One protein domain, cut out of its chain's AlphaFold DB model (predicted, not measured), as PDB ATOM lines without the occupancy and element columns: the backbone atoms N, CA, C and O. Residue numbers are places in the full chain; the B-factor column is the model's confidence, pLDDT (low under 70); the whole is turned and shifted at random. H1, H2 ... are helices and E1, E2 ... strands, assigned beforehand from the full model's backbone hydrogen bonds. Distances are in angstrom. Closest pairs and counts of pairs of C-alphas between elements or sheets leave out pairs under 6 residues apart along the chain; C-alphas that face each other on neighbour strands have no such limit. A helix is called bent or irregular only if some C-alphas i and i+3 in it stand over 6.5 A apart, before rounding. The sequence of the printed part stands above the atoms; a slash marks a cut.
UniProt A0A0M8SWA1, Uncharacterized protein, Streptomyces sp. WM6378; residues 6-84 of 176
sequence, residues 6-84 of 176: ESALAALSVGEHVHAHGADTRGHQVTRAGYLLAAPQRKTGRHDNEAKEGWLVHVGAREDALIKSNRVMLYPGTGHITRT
ATOM      1  N   GLU A   6     -15.421  22.623  -5.616       90.25
ATOM      2  CA  GLU A   6     -15.161  21.470  -4.758       90.25
ATOM      3  C   GLU A   6     -15.589  20.158  -5.426       90.25
ATOM      4  O   GLU A   6     -14.830  19.189  -5.415       90.25
ATOM      5  N   SER A   7     -16.742  20.146  -6.098       89.62
ATOM      6  CA  SER A   7     -17.203  18.977  -6.859       89.62
ATOM      7  C   SER A   7     -16.286  18.665  -8.045       89.62
ATOM      8  O   SER A   7     -15.983  17.499  -8.298       89.62
ATOM      9  N   ALA A   8     -15.809  19.693  -8.757       92.31
ATOM     10  CA  ALA A   8     -14.856  19.517  -9.851       92.31
ATOM     11  C   ALA A   8     -13.533  18.913  -9.356       92.31
ATOM     12  O   ALA A   8     -13.008  18.000  -9.982       92.31
ATOM     13  N   LEU A   9     -13.020  19.381  -8.216       93.38
ATOM     14  CA  LEU A   9     -11.788  18.866  -7.618       93.38
ATOM     15  C   LEU A   9     -11.941  17.441  -7.082       93.38
ATOM     16  O   LEU A   9     -11.036  16.633  -7.261       93.38
ATOM     17  N   ALA A  10     -13.079  17.120  -6.464       92.56
ATOM     18  CA  ALA A  10     -13.360  15.785  -5.937       92.56
ATOM     19  C   ALA A  10     -13.459  14.712  -7.037       92.56
ATOM     20  O   ALA A  10     -13.226  13.535  -6.770       92.56
ATOM     21  N   ALA A  11     -13.795  15.109  -8.267       93.19
ATOM     22  CA  ALA A  11     -13.858  14.212  -9.417       93.19
ATOM     23  C   ALA A  11     -12.485  13.917 -10.051       93.19
ATOM     24  O   ALA A  11     -12.399  13.041 -10.916       93.19
ATOM     25  N   LEU A  12     -11.429  14.641  -9.661       94.19
ATOM     26  CA  LEU A  12     -10.095  14.520 -10.246       94.19
ATOM     27  C   LEU A  12      -9.199  13.576  -9.443       94.19
ATOM     28  O   LEU A  12      -9.198  13.580  -8.213       94.19
ATOM     29  N   SER A  13      -8.379  12.811 -10.160       95.44
ATOM     30  CA  SER A  13      -7.340  11.957  -9.575       95.44
ATOM     31  C   SER A  13      -5.939  12.462  -9.915       95.44
ATOM     32  O   SER A  13      -5.711  13.084 -10.952       95.44
ATOM     33  N   VAL A  14      -4.975  12.182  -9.036       95.75
ATOM     34  CA  VAL A  14      -3.554  12.433  -9.321       95.75
ATOM     35  C   VAL A  14      -3.150  11.669 -10.581       95.75
ATOM     36  O   VAL A  14      -3.517  10.508 -10.746       95.75
ATOM     37  N   GLY A  15      -2.397  12.325 -11.460       92.75
ATOM     38  CA  GLY A  15      -1.982  11.791 -12.753       92.75
ATOM     39  C   GLY A  15      -2.962  12.060 -13.893       92.75
ATOM     40  O   GLY A  15      -2.619  11.773 -15.035       92.75
ATOM     41  N   GLU A  16      -4.138  12.640 -13.635       93.88
ATOM     42  CA  GLU A  16      -5.035  13.073 -14.710       93.88
ATOM     43  C   GLU A  16      -4.535  14.357 -15.370       93.88
ATOM     44  O   GLU A  16      -4.032  15.264 -14.700       93.88
ATOM     45  N   HIS A  17      -4.700  14.445 -16.690       91.94
ATOM     46  CA  HIS A  17      -4.417  15.663 -17.432       91.94
ATOM     47  C   HIS A  17      -5.560  16.670 -17.250       91.94
ATOM     48  O   HIS A  17      -6.747  16.341 -17.352       91.94
ATOM     49  N   VAL A  18      -5.203  17.905 -16.917       93.00
ATOM     50  CA  VAL A  18      -6.130  18.957 -16.510       93.00
ATOM     51  C   VAL A  18      -5.749  20.294 -17.125       93.00
ATOM     52  O   VAL A  18      -4.616  20.527 -17.539       93.00
ATOM     53  N   HIS A  19      -6.717  21.199 -17.141       91.00
ATOM     54  CA  HIS A  19      -6.541  22.609 -17.434       91.00
ATOM     55  C   HIS A  19      -7.070  23.405 -16.237       91.00
ATOM     56  O   HIS A  19      -8.248  23.316 -15.898       91.00
ATOM     57  N   ALA A  20      -6.190  24.146 -15.569       92.00
ATOM     58  CA  ALA A  20      -6.479  24.948 -14.391       92.00
ATOM     59  C   ALA A  20      -6.294  26.443 -14.685       92.00
ATOM     60  O   ALA A  20      -5.247  26.865 -15.177       92.00
ATOM     61  N   HIS A  21      -7.291  27.243 -14.324       92.25
ATOM     62  CA  HIS A  21      -7.272  28.701 -14.358       92.25
ATOM     63  C   HIS A  21      -7.446  29.230 -12.933       92.25
ATOM     64  O   HIS A  21      -8.431  28.917 -12.262       92.25
ATOM     65  N   GLY A  22      -6.498  30.027 -12.455       92.25
ATOM     66  CA  GLY A  22      -6.529  30.581 -11.104       92.25
ATOM     67  C   GLY A  22      -5.416  31.589 -10.893       92.25
ATOM     68  O   GLY A  22      -5.035  32.280 -11.824       92.25
ATOM     69  N   ALA A  23      -4.866  31.672  -9.684       91.06
ATOM     70  CA  ALA A  23      -3.792  32.607  -9.362       91.06
ATOM     71  C   ALA A  23      -2.469  31.908  -9.027       91.06
ATOM     72  O   ALA A  23      -2.444  30.805  -8.479       91.06
ATOM     73  N   ASP A  24      -1.345  32.562  -9.303       84.62
ATOM     74  CA  ASP A  24      -0.053  32.151  -8.761       84.62
ATOM     75  C   ASP A  24       0.125  32.607  -7.299       84.62
ATOM     76  O   ASP A  24      -0.733  33.248  -6.690       84.62
ATOM     77  N   THR A  25       1.282  32.304  -6.704       73.06
ATOM     78  CA  THR A  25       1.585  32.693  -5.313       73.06
ATOM     79  C   THR A  25       1.715  34.207  -5.089       73.06
ATOM     80  O   THR A  25       1.871  34.629  -3.945       73.06
ATOM     81  N   ARG A  26       1.718  35.017  -6.153       77.81
ATOM     82  CA  ARG A  26       1.764  36.486  -6.111       77.81
ATOM     83  C   ARG A  26       0.391  37.113  -6.379       77.81
ATOM     84  O   ARG A  26       0.268  38.330  -6.285       77.81
ATOM     85  N   GLY A  27      -0.627  36.300  -6.664       78.56
ATOM     86  CA  GLY A  27      -1.981  36.754  -6.967       78.56
ATOM     87  C   GLY A  27      -2.204  37.100  -8.441       78.56
ATOM     88  O   GLY A  27      -3.267  37.618  -8.773       78.56
ATOM     89  N   HIS A  28      -1.246  36.824  -9.332       83.81
ATOM     90  CA  HIS A  28      -1.451  37.018 -10.769       83.81
ATOM     91  C   HIS A  28      -2.290  35.882 -11.334       83.81
ATOM     92  O   HIS A  28      -2.027  34.722 -11.016       83.81
ATOM     93  N   GLN A  29      -3.259  36.208 -12.192       86.81
ATOM     94  CA  GLN A  29      -4.015  35.187 -12.910       86.81
ATOM     95  C   GLN A  29      -3.069  34.375 -13.797       86.81
ATOM     96  O   GLN A  29      -2.233  34.928 -14.513       86.81
ATOM     97  N   VAL A  30      -3.184  33.058 -13.707       84.88
ATOM     98  CA  VAL A  30      -2.396  32.098 -14.461       84.88
ATOM     99  C   VAL A  30      -3.282  30.973 -14.948       84.88
ATOM    100  O   VAL A  30      -4.156  30.465 -14.242       84.88
ATOM    101  N   THR A  31      -2.952  30.536 -16.147       86.44
ATOM    102  CA  THR A  31      -3.493  29.341 -16.763       86.44
ATOM    103  C   THR A  31      -2.392  28.293 -16.809       86.44
ATOM    104  O   THR A  31      -1.245  28.604 -17.138       86.44
ATOM    105  N   ARG A  32      -2.714  27.055 -16.432       87.56
ATOM    106  CA  ARG A  32      -1.818  25.905 -16.568       87.56
ATOM    107  C   ARG A  32      -2.584  24.720 -17.108       87.56
ATOM    108  O   ARG A  32      -3.618  24.360 -16.554       87.56
ATOM    109  N   ALA A  33      -2.034  24.082 -18.120       87.75
ATOM    110  CA  ALA A  33      -2.417  22.738 -18.505       87.75
ATOM    111  C   ALA A  33      -1.287  21.765 -18.125       87.75
ATOM    112  O   ALA A  33      -0.194  22.215 -17.771       87.75
ATOM    113  N   GLY A  34      -1.576  20.467 -18.063       89.88
ATOM    114  CA  GLY A  34      -0.632  19.426 -17.652       89.88
ATOM    115  C   GLY A  34      -1.269  18.387 -16.731       89.88
ATOM    116  O   GLY A  34      -2.481  18.348 -16.549       89.88
ATOM    117  N   TYR A  35      -0.446  17.556 -16.108       92.56
ATOM    118  CA  TYR A  35      -0.865  16.516 -15.176       92.56
ATOM    119  C   TYR A  35      -1.050  17.057 -13.759       92.56
ATOM    120  O   TYR A  35      -0.233  17.842 -13.269       92.56
ATOM    121  N   LEU A  36      -2.099  16.599 -13.074       95.06
ATOM    122  CA  LEU A  36      -2.305  16.856 -11.654       95.06
ATOM    123  C   LEU A  36      -1.287  16.052 -10.833       95.06
ATOM    124  O   LEU A  36      -1.395  14.836 -10.709       95.06
ATOM    125  N   LEU A  37      -0.297  16.730 -10.258       95.06
ATOM    126  CA  LEU A  37       0.873  16.089  -9.640       95.06
ATOM    127  C   LEU A  37       0.634  15.627  -8.197       95.06
ATOM    128  O   LEU A  37       1.384  14.815  -7.662       95.06
ATOM    129  N   ALA A  38      -0.385  16.177  -7.539       96.56
ATOM    130  CA  ALA A  38      -0.744  15.857  -6.164       96.56
ATOM    131  C   ALA A  38      -2.227  16.139  -5.921       96.56
ATOM    132  O   ALA A  38      -2.846  16.921  -6.643       96.56
ATOM    133  N   ALA A  39      -2.784  15.521  -4.878       96.25
ATOM    134  CA  ALA A  39      -4.158  15.776  -4.473       96.25
ATOM    135  C   ALA A  39      -4.354  17.273  -4.145       96.25
ATOM    136  O   ALA A  39      -3.481  17.861  -3.492       96.25
ATOM    137  N   PRO A  40      -5.475  17.894  -4.561       96.25
ATOM    138  CA  PRO A  40      -5.784  19.277  -4.214       96.25
ATOM    139  C   PRO A  40      -5.780  19.506  -2.699       96.25
ATOM    140  O   PRO A  40      -6.307  18.700  -1.934       96.25
ATOM    141  N   GLN A  41      -5.209  20.624  -2.255       95.25
ATOM    142  CA  GLN A  41      -5.086  20.949  -0.831       95.25
ATOM    143  C   GLN A  41      -5.801  22.252  -0.499       95.25
ATOM    144  O   GLN A  41      -5.556  23.269  -1.143       95.25
ATOM    145  N   ARG A  42      -6.609  22.274   0.565       93.62
ATOM    146  CA  ARG A  42      -7.143  23.537   1.090       93.62
ATOM    147  C   ARG A  42      -6.008  24.401   1.642       93.62
ATOM    148  O   ARG A  42      -5.203  23.943   2.459       93.62
ATOM    149  N   LYS A  43      -5.926  25.647   1.180       93.69
ATOM    150  CA  LYS A  43      -4.909  26.625   1.582       93.69
ATOM    151  C   LYS A  43      -5.482  28.036   1.587       93.69
ATOM    152  O   LYS A  43      -6.331  28.380   0.774       93.69
ATOM    153  N   THR A  44      -4.935  28.874   2.457       90.12
ATOM    154  CA  THR A  44      -5.144  30.322   2.412       90.12
ATOM    155  C   THR A  44      -4.081  30.948   1.515       90.12
ATOM    156  O   THR A  44      -2.885  30.706   1.699       90.12
ATOM    157  N   GLY A  45      -4.513  31.735   0.536       83.81
ATOM    158  CA  GLY A  45      -3.648  32.501  -0.357       83.81
ATOM    159  C   GLY A  45      -4.041  33.973  -0.385       83.81
ATOM    160  O   GLY A  45      -5.002  34.380   0.264       83.81
ATOM    161  N   ARG A  46      -3.282  34.780  -1.131       80.94
ATOM    162  CA  ARG A  46      -3.607  36.189  -1.366       80.94
ATOM    163  C   ARG A  46      -4.354  36.324  -2.694       80.94
ATOM    164  O   ARG A  46      -3.842  35.883  -3.723       80.94
ATOM    165  N   HIS A  47      -5.532  36.935  -2.668       80.81
ATOM    166  CA  HIS A  47      -6.330  37.301  -3.842       80.81
ATOM    167  C   HIS A  47      -6.852  38.715  -3.616       80.81
ATOM    168  O   HIS A  47      -7.374  38.993  -2.544       80.81
ATOM    169  N   ASP A  48      -6.664  39.616  -4.579       79.75
ATOM    170  CA  ASP A  48      -7.200  40.985  -4.520       79.75
ATOM    171  C   ASP A  48      -6.789  41.746  -3.244       79.75
ATOM    172  O   ASP A  48      -7.548  42.512  -2.668       79.75
ATOM    173  N   ASN A  49      -5.540  41.531  -2.809       79.44
ATOM    174  CA  ASN A  49      -4.955  42.050  -1.565       79.44
ATOM    175  C   ASN A  49      -5.548  41.528  -0.250       79.44
ATOM    176  O   ASN A  49      -5.072  41.932   0.811       79.44
ATOM    177  N   GLU A  50      -6.454  40.559  -0.300       84.44
ATOM    178  CA  GLU A  50      -7.031  39.912   0.874       84.44
ATOM    179  C   GLU A  50      -6.543  38.466   1.019       84.44
ATOM    180  O   GLU A  50      -6.148  37.807   0.052       84.44
ATOM    181  N   ALA A  51      -6.537  37.968   2.258       85.06
ATOM    182  CA  ALA A  51      -6.306  36.558   2.533       85.06
ATOM    183  C   ALA A  51      -7.613  35.792   2.302       85.06
ATOM    184  O   ALA A  51      -8.598  36.028   2.998       85.06
ATOM    185  N   LYS A  52      -7.621  34.872   1.337       88.62
ATOM    186  CA  LYS A  52      -8.805  34.095   0.958       88.62
ATOM    187  C   LYS A  52      -8.492  32.606   0.987       88.62
ATOM    188  O   LYS A  52      -7.404  32.176   0.594       88.62
ATOM    189  N   GLU A  53      -9.443  31.811   1.458       91.50
ATOM    190  CA  GLU A  53      -9.359  30.356   1.368       91.50
ATOM    191  C   GLU A  53      -9.631  29.879  -0.062       91.50
ATOM    192  O   GLU A  53     -10.484  30.411  -0.777       91.50
ATOM    193  N   GLY A  54      -8.891  28.861  -0.481       93.12
ATOM    194  CA  GLY A  54      -9.046  28.217  -1.774       93.12
ATOM    195  C   GLY A  54      -8.334  26.872  -1.813       93.12
ATOM    196  O   GLY A  54      -7.948  26.308  -0.787       93.12
ATOM    197  N   TRP A  55      -8.147  26.369  -3.024       95.94
ATOM    198  CA  TRP A  55      -7.511  25.089  -3.287       95.94
ATOM    199  C   TRP A  55      -6.185  25.295  -4.003       95.94
ATOM    200  O   TRP A  55      -6.124  25.892  -5.072       95.94
ATOM    201  N   LEU A  56      -5.112  24.785  -3.413       95.62
ATOM    202  CA  LEU A  56      -3.818  24.674  -4.058       95.62
ATOM    203  C   LEU A  56      -3.781  23.387  -4.882       95.62
ATOM    204  O   LEU A  56      -3.942  22.294  -4.334       95.62
ATOM    205  N   VAL A  57      -3.503  23.525  -6.174       96.31
ATOM    206  CA  VAL A  57      -3.215  22.409  -7.078       96.31
ATOM    207  C   VAL A  57      -1.814  22.539  -7.665       96.31
ATOM    208  O   VAL A  57      -1.259  23.640  -7.767       96.31
ATOM    209  N   HIS A  58      -1.245  21.399  -8.050       94.69
ATOM    210  CA  HIS A  58       0.038  21.310  -8.738       94.69
ATOM    211  C   HIS A  58      -0.180  20.728 -10.134       94.69
ATOM    212  O   HIS A  58      -0.596  19.579 -10.243       94.69
ATOM    213  N   VAL A  59       0.088  21.519 -11.175       92.00
ATOM    214  CA  VAL A  59      -0.138  21.149 -12.583       92.00
ATOM    215  C   VAL A  59       1.153  21.346 -13.377       92.00
ATOM    216  O   VAL A  59       1.665  22.470 -13.443       92.00
ATOM    217  N   GLY A  60       1.691  20.265 -13.945       88.62
ATOM    218  CA  GLY A  60       2.970  20.257 -14.670       88.62
ATOM    219  C   GLY A  60       3.149  19.031 -15.567       88.62
ATOM    220  O   GLY A  60       2.174  18.363 -15.896       88.62
ATOM    221  N   ALA A  61       4.383  18.734 -15.981       86.19
ATOM    222  CA  ALA A  61       4.670  17.523 -16.748       86.19
ATOM    223  C   ALA A  61       4.514  16.263 -15.885       86.19
ATOM    224  O   ALA A  61       4.532  16.331 -14.652       86.19
ATOM    225  N   ARG A  62       4.361  15.101 -16.526       84.25
ATOM    226  CA  ARG A  62       4.263  13.828 -15.811       84.25
ATOM    227  C   ARG A  62       5.529  13.640 -14.967       84.25
ATOM    228  O   ARG A  62       6.633  13.871 -15.447       84.25
ATOM    229  N   GLU A  63       5.347  13.279 -13.696       84.19
ATOM    230  CA  GLU A  63       6.430  13.079 -12.711       84.19
ATOM    231  C   GLU A  63       7.230  14.337 -12.308       84.19
ATOM    232  O   GLU A  63       8.236  14.227 -11.603       84.19
ATOM    233  N   ASP A  64       6.779  15.545 -12.670       86.44
ATOM    234  CA  ASP A  64       7.413  16.777 -12.192       86.44
ATOM    235  C   ASP A  64       7.429  16.856 -10.654       86.44
ATOM    236  O   ASP A  64       6.453  16.549  -9.960       86.44
ATOM    237  N   ALA A  65       8.526  17.380 -10.101       90.25
ATOM    238  CA  ALA A  65       8.608  17.684  -8.677       90.25
ATOM    239  C   ALA A  65       7.609  18.785  -8.271       90.25
ATOM    240  O   ALA A  65       7.330  19.725  -9.019       90.25
ATOM    241  N   LEU A  66       7.115  18.743  -7.032       91.25
ATOM    242  CA  LEU A  66       6.206  19.762  -6.491       91.25
ATOM    243  C   LEU A  66       6.956  21.073  -6.184       91.25
ATOM    244  O   LEU A  66       7.499  21.265  -5.094       91.25
ATOM    245  N   ILE A  67       6.967  22.010  -7.132       88.88
ATOM    246  CA  ILE A  67       7.726  23.269  -7.053       88.88
ATOM    247  C   ILE A  67       6.807  24.493  -7.087       88.88
ATOM    248  O   ILE A  67       5.603  24.395  -7.267       88.88
ATOM    249  N   LYS A  68       7.334  25.702  -6.864       86.81
ATOM    250  CA  LYS A  68       6.488  26.916  -6.873       86.81
ATOM    251  C   LYS A  68       5.912  27.217  -8.257       86.81
ATOM    252  O   LYS A  68       4.794  27.708  -8.359       86.81
ATOM    253  N   SER A  69       6.664  26.911  -9.310       84.19
ATOM    254  CA  SER A  69       6.294  27.218 -10.691       84.19
ATOM    255  C   SER A  69       5.250  26.282 -11.286       84.19
ATOM    256  O   SER A  69       4.897  26.515 -12.432       84.19
ATOM    257  N   ASN A  70       4.761  25.265 -10.571       89.50
ATOM    258  CA  ASN A  70       3.616  24.447 -10.993       89.50
ATOM    259  C   ASN A  70       2.391  24.621 -10.080       89.50
ATOM    260  O   ASN A  70       1.399  23.922 -10.240       89.50
ATOM    261  N   ARG A  71       2.431  25.585  -9.149       92.44
ATOM    262  CA  ARG A  71       1.301  25.903  -8.270       92.44
ATOM    263  C   ARG A  71       0.254  26.740  -8.990       92.44
ATOM    264  O   ARG A  71       0.601  27.687  -9.705       92.44
ATOM    265  N   VAL A  72      -1.007  26.430  -8.712       93.50
ATOM    266  CA  VAL A  72      -2.170  27.274  -9.012       93.50
ATOM    267  C   VAL A  72      -3.071  27.293  -7.781       93.50
ATOM    268  O   VAL A  72      -3.408  26.244  -7.237       93.50
ATOM    269  N   MET A  73      -3.435  28.488  -7.328       95.25
ATOM    270  CA  MET A  73      -4.460  28.715  -6.316       95.25
ATOM    271  C   MET A  73      -5.807  28.913  -7.012       95.25
ATOM    272  O   MET A  73      -5.972  29.844  -7.799       95.25
ATOM    273  N   LEU A  74      -6.771  28.052  -6.711       95.25
ATOM    274  CA  LEU A  74      -8.139  28.109  -7.213       95.25
ATOM    275  C   LEU A  74      -9.046  28.636  -6.100       95.25
ATOM    276  O   LEU A  74      -9.236  27.971  -5.081       95.25
ATOM    277  N   TYR A  75      -9.595  29.834  -6.276       92.69
ATOM    278  CA  TYR A  75     -10.510  30.428  -5.303       92.69
ATOM    279  C   TYR A  75     -11.969  30.170  -5.692       92.69
ATOM    280  O   TYR A  75     -12.289  30.181  -6.882       92.69
ATOM    281  N   PRO A  76     -12.887  30.008  -4.724       90.12
ATOM    282  CA  PRO A  76     -14.312  29.931  -5.022       90.12
ATOM    283  C   PRO A  76     -14.788  31.151  -5.827       90.12
ATOM    284  O   PRO A  76     -14.473  32.297  -5.479       90.12
ATOM    285  N   GLY A  77     -15.529  30.887  -6.905       86.75
ATOM    286  CA  GLY A  77     -16.101  31.884  -7.817       86.75
ATOM    287  C   GLY A  77     -15.195  32.339  -8.971       86.75
ATOM    288  O   GLY A  77     -15.722  32.792  -9.980       86.75
ATOM    289  N   THR A  78     -13.867  32.199  -8.864       89.12
ATOM    290  CA  THR A  78     -12.908  32.665  -9.898       89.12
ATOM    291  C   THR A  78     -11.960  31.580 -10.406       89.12
ATOM    292  O   THR A  78     -11.476  31.651 -11.533       89.12
ATOM    293  N   GLY A  79     -11.672  30.575  -9.580       92.12
ATOM    294  CA  GLY A  79     -10.836  29.437  -9.935       92.12
ATOM    295  C   GLY A  79     -11.629  28.363 -10.667       92.12
ATOM    296  O   GLY A  79     -12.746  28.019 -10.272       92.12
ATOM    297  N   HIS A  80     -11.028  27.799 -11.709       94.31
ATOM    298  CA  HIS A  80     -11.624  26.750 -12.526       94.31
ATOM    299  C   HIS A  80     -10.595  25.658 -12.801       94.31
ATOM    300  O   HIS A  80      -9.421  25.944 -13.026       94.31
ATOM    301  N   ILE A  81     -11.034  24.405 -12.805       94.62
ATOM    302  CA  ILE A  81     -10.212  23.275 -13.228       94.62
ATOM    303  C   ILE A  81     -11.085  22.265 -13.957       94.62
ATOM    304  O   ILE A  81     -12.196  21.963 -13.522       94.62
ATOM    305  N   THR A  82     -10.594  21.764 -15.080       93.88
ATOM    306  CA  THR A  82     -11.297  20.777 -15.896       93.88
ATOM    307  C   THR A  82     -10.344  19.675 -16.320       93.88
ATOM    308  O   THR A  82      -9.179  19.932 -16.621       93.88
ATOM    309  N   ARG A  83     -10.835  18.433 -16.355       93.50
ATOM    310  CA  ARG A  83     -10.113  17.333 -16.999       93.50
ATOM    311  C   ARG A  83     -10.038  17.600 -18.497       93.50
ATOM    312  O   ARG A  83     -11.034  17.997 -19.106       93.50
ATOM    313  N   THR A  84      -8.885  17.340 -19.087       87.81
ATOM    314  CA  THR A  84      -8.678  17.384 -20.533       87.81
ATOM    315  C   THR A  84      -8.164  16.031 -21.027       87.81
ATOM    316  O   THR A  84      -7.634  15.253 -20.231       87.81
TER     317      THR A  84
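This is residues 6 to 84 of the 176 residues of an uncharacterized protein of Streptomyces sp. WM6378 (UniProt A0A0M8SWA1). A strongly twisted sheet folds over on itself into two walls, partly face to face: E6, E1 and E2 form one, and E3, E4 and E5 the other, with E5 in the middle beside E1. The bent strands E2 and E4 join the walls at one end, and the short helix H1 sits at the side near E6. The 79 printed residues run H1, E1, E2, E3, E4, E5, E6; the sheet is branched, its neighbour pairs antiparallel, and the class mostly strand. The whole is compact, radius of gyration of the C-alphas 11.3 A, spanning 33 by 25 by 18 A.

E4, residues 50 to 60, bends by 75 degrees at residue 53. On one side of it lie E3, residues 41 to 47, with N 43 to O 54 at 2.9 A, and E2, residues 29 to 36, with N 35 to O 60 at 2.7 A. On the other side lies E5, residues 71 to 74, with N 55 to O 74 at 2.8 A. E3, E4 and E5 form a meander, each strand the antiparallel neighbour of the one before. E2 bends by 71 degrees at residue 33 and forms a hairpin with E1, residues 17 to 23; N 20 and O 32 are 2.8 A apart. On the other side of E1 is E6, residues 80 to 83, with N 19 to O 82 at 2.8 A. The closest C-alphas of E1 and E5, Gly 22 and Leu 74, are 4.9 A apart. E2 and E3 are apart. H1, residues 6 to 10, only grazes the sheet; the closest C-alphas of H1 and E6, Ala 8 and Ile 81, are 6.9 A apart. Its O i to N i+4 pair is within hydrogen-bond range.

H1 begins at C-alpha 6 (-15.161, 21.470, -4.758). E4 is 27.0 A long, E1 18.8 A, E2 18.5 A and E3 16.7 A. E6 ends at C-alpha 83 (-10.113, 17.333, -16.999).

The C-alphas farthest apart, Asn 49 and Glu 63, are 33.1 A apart. The printed part has no cut, no link is long, and no printed residue is under pLDDT 70.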